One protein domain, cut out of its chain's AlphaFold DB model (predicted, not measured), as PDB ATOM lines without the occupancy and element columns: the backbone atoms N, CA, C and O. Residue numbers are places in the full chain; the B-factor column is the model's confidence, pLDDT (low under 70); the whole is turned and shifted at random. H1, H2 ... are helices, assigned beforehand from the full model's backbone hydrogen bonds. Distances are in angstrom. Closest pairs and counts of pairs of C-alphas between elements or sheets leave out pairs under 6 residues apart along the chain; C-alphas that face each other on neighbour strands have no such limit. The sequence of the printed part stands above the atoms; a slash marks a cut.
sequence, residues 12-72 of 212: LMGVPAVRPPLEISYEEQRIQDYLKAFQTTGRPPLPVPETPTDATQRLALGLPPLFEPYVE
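What this domain is: This is residues 12 to 72 of the 212 residues of an uncharacterized protein of Antrodiella citrinella (UniProt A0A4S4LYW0). With little regular structure, the chain makes a loose, open loop: the long helix H1 forms one side, the short helix H2 lies away from it, and the two ends of the printed part come near each other. Residues 18 to 25 stick out. The printed part has 61 residues with two named helices, H1 then H2, and no named strand; the class is all helix, with 22 residues in named elements. It is loose, with a radius of gyration of the C-alphas of 13.4 A and spans of 39 by 30 by 18 A.

Where its parts are: Find C-alpha 26 at (60.067, 197.492, 230.953); from there H1, residues 26 to 41, runs 22.0 A. H2, residues 55 to 60, ends at C-alpha 60, at (57.771, 207.100, 208.176).

How they stand to each other: H1 and H2 are apart, joined by a long link of 13 residues. In H1 and H2 every O i to N i+4 pair is within hydrogen-bond range.

The domain as a whole: The C-alphas of Leu 12 and Glu 72, first and last printed, are 7.4 A apart. The printed part has no cut. Look for pLDDT under 70 at residues 12 to 17 and 71 to 72.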
ATOM      1  N   LEU A  12      75.125 197.966 227.575       61.09
ATOM      2  CA  LEU A  12      74.012 197.802 228.504       61.09
ATOM      3  C   LEU A  12      72.769 197.374 227.723       61.09
ATOM      4  O   LEU A  12      72.181 198.139 226.953       61.09
ATOM      5  N   MET A  13      72.364 196.123 227.927       62.97
ATOM      6  CA  MET A  13      71.126 195.587 227.375       62.97
ATOM      7  C   MET A  13      69.977 195.921 228.324       62.97
ATOM      8  O   MET A  13      69.935 195.449 229.454       62.97
ATOM      9  N   GLY A  14      69.039 196.736 227.853       61.00
ATOM     10  CA  GLY A  14      67.801 197.037 228.563       61.00
ATOM     11  C   GLY A  14      67.896 198.284 229.431       61.00
ATOM     12  O   GLY A  14      67.282 198.333 230.485       61.00
ATOM     13  N   VAL A  15      68.622 199.323 229.015       63.72
ATOM     14  CA  VAL A  15      68.552 200.658 229.642       63.72
ATOM     15  C   VAL A  15      68.052 201.650 228.590       63.72
ATOM     16  O   VAL A  15      68.589 201.649 227.479       63.72
ATOM     17  N   PRO A  16      67.015 202.463 228.868       62.94
ATOM     18  CA  PRO A  16      66.434 203.282 227.833       62.94
ATOM     19  C   PRO A  16      67.348 204.492 227.695       62.94
ATOM     20  O   PRO A  16      67.764 205.080 228.695       62.94
ATOM     21  N   ALA A  17      67.653 204.885 226.459       66.94
ATOM     22  CA  ALA A  17      68.528 206.031 226.203       66.94
ATOM     23  C   ALA A  17      68.018 207.321 226.879       66.94
ATOM     24  O   ALA A  17      68.797 208.215 227.204       66.94
ATOM     25  N   VAL A  18      66.706 207.408 227.114       70.81
ATOM     26  CA  VAL A  18      66.050 208.496 227.839       70.81
ATOM     27  C   VAL A  18      65.298 207.903 229.024       70.81
ATOM     28  O   VAL A  18      64.425 207.053 228.838       70.81
ATOM     29  N   ARG A  19      65.605 208.363 230.243       71.31
ATOM     30  CA  ARG A  19      64.831 207.974 231.428       71.31
ATOM     31  C   ARG A  19      63.410 208.540 231.323       71.31
ATOM     32  O   ARG A  19      63.272 209.756 231.156       71.31
ATOM     33  N   PRO A  20      62.363 207.704 231.419       73.12
ATOM     34  CA  PRO A  20      60.997 208.197 231.476       73.12
ATOM     35  C   PRO A  20      60.761 209.002 232.769       73.12
ATOM     36  O   PRO A  20      61.444 208.783 233.769       73.12
ATOM     37  N   PRO A  21      59.791 209.935 232.775       78.81
ATOM     38  CA  PRO A  21      59.462 210.741 233.955       78.81
ATOM     39  C   PRO A  21      58.812 209.928 235.087       78.81
ATOM     40  O   PRO A  21      58.785 210.381 236.226       78.81
ATOM     41  N   LEU A  22      58.275 208.748 234.767       84.69
ATOM     42  CA  LEU A  22      57.746 207.775 235.715       84.69
ATOM     43  C   LEU A  22      58.662 206.553 235.708       84.69
ATOM     44  O   LEU A  22      58.956 206.017 234.640       84.69
ATOM     45  N   GLU A  23      59.087 206.117 236.891       80.31
ATOM     46  CA  GLU A  23      59.854 204.884 237.079       80.31
ATOM     47  C   GLU A  23      58.930 203.678 236.875       80.31
ATOM     48  O   GLU A  23      58.366 203.136 237.820       80.31
ATOM     49  N   ILE A  24      58.726 203.301 235.614       81.31
ATOM     50  CA  ILE A  24      58.067 202.050 235.233       81.31
ATOM     51  C   ILE A  24      59.127 201.076 234.728       81.31
ATOM     52  O   ILE A  24      60.024 201.460 233.972       81.31
ATOM     53  N   SER A  25      59.038 199.815 235.144       79.25
ATOM     54  CA  SER A  25      59.869 198.756 234.567       79.25
ATOM     55  C   SER A  25      59.464 198.478 233.115       79.25
ATOM     56  O   SER A  25      58.341 198.770 232.686       79.25
ATOM     57  N   TYR A  26      60.366 197.879 232.336       76.75
ATOM     58  CA  TYR A  26      60.067 197.492 230.953       76.75
ATOM     59  C   TYR A  26      58.944 196.482 230.869       76.75
ATOM     60  O   TYR A  26      58.122 196.528 229.958       76.75
ATOM     61  N   GLU A  27      58.923 195.557 231.816       79.31
ATOM     62  CA  GLU A  27      57.922 194.520 231.924       79.31
ATOM     63  C   GLU A  27      56.555 195.142 232.211       79.31
ATOM     64  O   GLU A  27      55.580 194.771 231.561       79.31
ATOM     65  N   GLU A  28      56.477 196.144 233.092       83.50
ATOM     66  CA  GLU A  28      55.238 196.887 233.342       83.50
ATOM     67  C   GLU A  28      54.774 197.664 232.113       83.50
ATOM     68  O   GLU A  28      53.604 197.560 231.737       83.50
ATOM     69  N   GLN A  29      55.674 198.394 231.449       83.06
ATOM     70  CA  GLN A  29      55.331 199.119 230.225       83.06
ATOM     71  C   GLN A  29      54.841 198.156 229.135       83.06
ATOM     72  O   GLN A  29      53.806 198.384 228.509       83.06
ATOM     73  N   ARG A  30      55.522 197.018 228.975       82.62
ATOM     74  CA  ARG A  30      55.125 195.957 228.048       82.62
ATOM     75  C   ARG A  30      53.754 195.387 228.404       82.62
ATOM     76  O   ARG A  30      52.939 195.189 227.510       82.62
ATOM     77  N   ILE A  31      53.465 195.129 229.678       87.19
ATOM     78  CA  ILE A  31      52.144 194.647 230.108       87.19
ATOM     79  C   ILE A  31      51.062 195.671 229.756       87.19
ATOM     80  O   ILE A  31      50.014 195.292 229.232       87.19
ATOM     81  N   GLN A  32      51.312 196.960 229.988       89.12
ATOM     82  CA  GLN A  32      50.371 198.026 229.635       89.12
ATOM     83  C   GLN A  32      50.100 198.070 228.126       89.12
ATOM     84  O   GLN A  32      48.938 198.139 227.717       89.12
ATOM     85  N   ASP A  33      51.140 197.948 227.300       84.69
ATOM     86  CA  ASP A  33      51.000 197.884 225.843       84.69
ATOM     87  C   ASP A  33      50.176 196.667 225.401       84.69
ATOM     88  O   ASP A  33      49.305 196.782 224.533       84.69
ATOM     89  N   TYR A  34      50.380 195.507 226.036       89.94
ATOM     90  CA  TYR A  34      49.595 194.301 225.766       89.94
ATOM     91  C   TYR A  34      48.128 194.483 226.151       89.94
ATOM     92  O   TYR A  34      47.247 194.178 225.347       89.94
ATOM     93  N   LEU A  35      47.847 195.005 227.348       92.94
ATOM     94  CA  LEU A  35      46.479 195.265 227.800       92.94
ATOM     95  C   LEU A  35      45.762 196.227 226.850       92.94
ATOM     96  O   LEU A  35      44.631 195.963 226.438       92.94
ATOM     97  N   LYS A  36      46.442 197.298 226.433       92.94
ATOM     98  CA  LYS A  36      45.918 198.267 225.467       92.94
ATOM     99  C   LYS A  36      45.640 197.627 224.103       92.94
ATOM    100  O   LYS A  36      44.585 197.875 223.515       92.94
ATOM    101  N   ALA A  37      46.538 196.782 223.598       91.50
ATOM    102  CA  ALA A  37      46.343 196.059 222.339       91.50
ATOM    103  C   ALA A  37      45.154 195.082 222.406       91.50
ATOM    104  O   ALA A  37      44.328 195.054 221.491       91.50
ATOM    105  N   PHE A  38      45.004 194.346 223.512       95.06
ATOM    106  CA  PHE A  38      43.868 193.447 223.726       95.06
ATOM    107  C   PHE A  38      42.538 194.194 223.804       95.06
ATOM    108  O   PHE A  38      41.566 193.765 223.189       95.06
ATOM    109  N   GLN A  39      42.491 195.323 224.508       96.00
ATOM    110  CA  GLN A  39      41.278 196.141 224.608       96.00
ATOM    111  C   GLN A  39      40.846 196.717 223.256       96.00
ATOM    112  O   GLN A  39      39.654 196.843 222.992       96.00
ATOM    113  N   THR A  40      41.805 197.063 222.397       94.31
ATOM    114  CA  THR A  40      41.530 197.720 221.111       94.31
ATOM    115  C   THR A  40      41.290 196.740 219.965       94.31
ATOM    116  O   THR A  40      40.447 197.001 219.113       94.31
ATOM    117  N   THR A  41      42.008 195.616 219.930       94.31
ATOM    118  CA  THR A  41      41.996 194.680 218.788       94.31
ATOM    119  C   THR A  41      41.509 193.273 219.134       94.31
ATOM    120  O   THR A  41      41.288 192.462 218.234       94.31
ATOM    121  N   GLY A  42      41.361 192.948 220.424       95.81
ATOM    122  CA  GLY A  42      41.050 191.593 220.892       95.81
ATOM    123  C   GLY A  42      42.191 190.588 220.704       95.81
ATOM    124  O   GLY A  42      41.970 189.383 220.826       95.81
ATOM    125  N   ARG A  43      43.401 191.050 220.363       92.62
ATOM    126  CA  ARG A  43      44.572 190.216 220.064       92.62
ATOM    127  C   ARG A  43      45.825 190.789 220.741       92.62
ATOM    128  O   ARG A  43      45.868 191.990 221.008       92.62
ATOM    129  N   PRO A  44      46.847 189.957 221.014       88.19
ATOM    130  CA  PRO A  44      48.136 190.461 221.472       88.19
ATOM    131  C   PRO A  44      48.785 191.345 220.392       88.19
ATOM    132  O   PRO A  44      48.504 191.162 219.200       88.19
ATOM    133  N   PRO A  45      49.661 192.287 220.782       87.19
ATOM    134  CA  PRO A  45      50.378 193.120 219.828       87.19
ATOM    135  C   PRO A  45      51.235 192.242 218.911       87.19
ATOM    136  O   PRO A  45      51.891 191.299 219.363       87.19
ATOM    137  N   LEU A  46      51.204 192.536 217.611       87.31
ATOM    138  CA  LEU A  46      52.018 191.821 216.632       87.31
ATOM    139  C   LEU A  46      53.511 192.049 216.922       87.31
ATOM    140  O   LEU A  46      53.880 193.129 217.394       87.31
ATOM    141  N   PRO A  47      54.378 191.067 216.618       87.56
ATOM    142  CA  PRO A  47      55.817 191.269 216.676       87.56
ATOM    143  C   PRO A  47      56.213 192.486 215.841       87.56
ATOM    144  O   PRO A  47      55.705 192.687 214.735       87.56
ATOM    145  N   VAL A  48      57.126 193.295 216.375       86.25
ATOM    146  CA  VAL A  48      57.657 194.452 215.656       86.25
ATOM    147  C   VAL A  48      58.439 193.947 214.435       86.25
ATOM    148  O   VAL A  48      59.354 193.143 214.610       86.25
ATOM    149  N   PRO A  49      58.123 194.396 213.206       91.25
ATOM    150  CA  PRO A  49      58.869 193.996 212.016       91.25
ATOM    151  C   PRO A  49      60.346 194.396 212.120       91.25
ATOM    152  O   PRO A  49      60.652 195.536 212.484       91.25
ATOM    153  N   GLU A  50      61.255 193.485 211.764       91.81
ATOM    154  CA  GLU A  50      62.710 193.732 211.793       91.81
ATOM    155  C   GLU A  50      63.178 194.654 210.655       91.81
ATOM    156  O   GLU A  50      64.169 195.369 210.790       91.81
ATOM    157  N   THR A  51      62.438 194.696 209.546       93.56
ATOM    158  CA  THR A  51      62.716 195.558 208.391       93.56
ATOM    159  C   THR A  51      61.631 196.623 208.231       93.56
ATOM    160  O   THR A  51      60.449 196.275 208.290       93.56
ATOM    161  N   PRO A  52      61.982 197.892 207.961       94.00
ATOM    162  CA  PRO A  52      63.334 198.411 207.736       94.00
ATOM    163  C   PRO A  52      64.123 198.617 209.040       94.00
ATOM    164  O   PRO A  52      63.537 198.850 210.097       94.00
ATOM    165  N   THR A  53      65.453 198.532 208.954       92.94
ATOM    166  CA  THR A  53      66.369 198.765 210.088       92.94
ATOM    167  C   THR A  53      66.601 200.257 210.341       92.94
ATOM    168  O   THR A  53      66.820 200.660 211.476       92.94
ATOM    169  N   ASP A  54      66.514 201.084 209.295       94.19
ATOM    170  CA  ASP A  54      66.756 202.524 209.385       94.19
ATOM    171  C   ASP A  54      65.657 203.249 210.180       94.19
ATOM    172  O   ASP A  54      64.471 203.171 209.843       94.19
ATOM    173  N   ALA A  55      66.055 204.000 211.211       88.94
ATOM    174  CA  ALA A  55      65.149 204.703 212.118       88.94
ATOM    175  C   ALA A  55      64.219 205.683 211.382       88.94
ATOM    176  O   ALA A  55      63.044 205.807 211.731       88.94
ATOM    177  N   THR A  56      64.716 206.331 210.323       94.31
ATOM    178  CA  THR A  56      63.943 207.311 209.546       94.31
ATOM    179  C   THR A  56      62.833 206.633 208.742       94.31
ATOM    180  O   THR A  56      61.683 207.074 208.766       94.31
ATOM    181  N   GLN A  57      63.148 205.516 208.078       95.88
ATOM    182  CA  GLN A  57      62.157 204.712 207.356       95.88
ATOM    183  C   GLN A  57      61.115 204.094 208.296       95.88
ATOM    184  O   GLN A  57      59.933 204.050 207.961       95.88
ATOM    185  N   ARG A  58      61.527 203.649 209.490       95.06
ATOM    186  CA  ARG A  58      60.601 203.117 210.503       95.06
ATOM    187  C   ARG A  58      59.619 204.175 210.981       95.06
ATOM    188  O   ARG A  58      58.419 203.912 211.004       95.06
ATOM    189  N   LEU A  59      60.114 205.378 211.277       92.75
ATOM    190  CA  LEU A  59      59.274 206.501 211.679       92.75
ATOM    191  C   LEU A  59      58.256 206.862 210.586       92.75
ATOM    192  O   LEU A  59      57.088 207.084 210.895       92.75
ATOM    193  N   ALA A  60      58.664 206.846 209.310       96.00
ATOM    194  CA  ALA A  60      57.771 207.100 208.176       96.00
ATOM    195  C   ALA A  60      56.635 206.064 208.043       96.00
ATOM    196  O   ALA A  60      55.551 206.400 207.571       96.00
ATOM    197  N   LEU A  61      56.865 204.823 208.485       94.75
ATOM    198  CA  LEU A  61      55.863 203.749 208.525       94.75
ATOM    199  C   LEU A  61      55.079 203.693 209.848       94.75
ATOM    200  O   LEU A  61      54.248 202.803 210.023       94.75
ATOM    201  N   GLY A  62      55.348 204.600 210.793       89.81
ATOM    202  CA  GLY A  62      54.760 204.561 212.135       89.81
ATOM    203  C   GLY A  62      55.212 203.358 212.971       89.81
ATOM    204  O   GLY A  62      54.526 202.978 213.918       89.81
ATOM    205  N   LEU A  63      56.341 202.736 212.618       87.88
ATOM    206  CA  LEU A  63      56.921 201.628 213.370       87.88
ATOM    207  C   LEU A  63      57.772 202.162 214.534       87.88
ATOM    208  O   LEU A  63      58.491 203.150 214.362       87.88
ATOM    209  N   PRO A  64      57.751 201.502 215.707       84.50
ATOM    210  CA  PRO A  64      58.618 201.873 216.823       84.50
ATOM    211  C   PRO A  64      60.096 201.678 216.448       84.50
ATOM    212  O   PRO A  64      60.392 200.806 215.621       84.50
ATOM    213  N   PRO A  65      61.038 202.444 217.031       87.19
ATOM    214  CA  PRO A  65      62.467 202.242 216.800       87.19
ATOM    215  C   PRO A  65      62.878 200.810 217.165       87.19
ATOM    216  O   PRO A  65      62.279 200.191 218.048       87.19
ATOM    217  N   LEU A  66      63.871 200.264 216.459       87.25
ATOM    218  CA  LEU A  66      64.451 198.988 216.865       87.25
ATOM    219  C   LEU A  66      65.210 199.168 218.174       87.25
ATOM    220  O   LEU A  66      65.691 200.253 218.495       87.25
ATOM    221  N   PHE A  67      65.291 198.078 218.925       80.81
ATOM    222  CA  PHE A  67      66.103 198.049 220.120       80.81
ATOM    223  C   PHE A  67      67.574 198.188 219.721       80.81
ATOM    224  O   PHE A  67      68.149 197.277 219.124       80.81
ATOM    225  N   GLU A  68      68.167 199.336 220.033       77.12
ATOM    226  CA  GLU A  68      69.599 199.559 219.892       77.12
ATOM    227  C   GLU A  68      70.252 199.385 221.266       77.12
ATOM    228  O   GLU A  68      69.801 200.007 222.234       77.12
ATOM    229  N   PRO A  69      71.288 198.538 221.384       72.69
ATOM    230  CA  PRO A  69      72.034 198.424 222.624       72.69
ATOM    231  C   PRO A  69      72.561 199.797 223.028       72.69
ATOM    232  O   PRO A  69      73.176 200.497 222.218       72.69
ATOM    233  N   TYR A  70      72.328 200.187 224.279       70.81
ATOM    234  CA  TYR A  70      72.872 201.439 224.769       70.81
ATOM    235  C   TYR A  70      74.381 201.270 224.945       70.81
ATOM    236  O   TYR A  70      74.854 200.453 225.739       70.81
ATOM    237  N   VAL A  71      75.131 202.023 224.143       69.81
ATOM    238  CA  VAL A  71      76.587 202.076 224.206       69.81
ATOM    239  C   VAL A  71      76.959 203.252 225.093       69.81
ATOM    240  O   VAL A  71      76.937 204.406 224.654       69.81
ATOM    241  N   GLU A  72      77.292 202.973 226.353       63.59
ATOM    242  CA  GLU A  72      77.885 204.001 227.200       63.59
ATOM    243  C   GLU A  72      79.264 204.349 226.653       63.59
ATOM    244  O   GLU A  72      80.128 203.491 226.461       63.59
TER     245      GLU A  72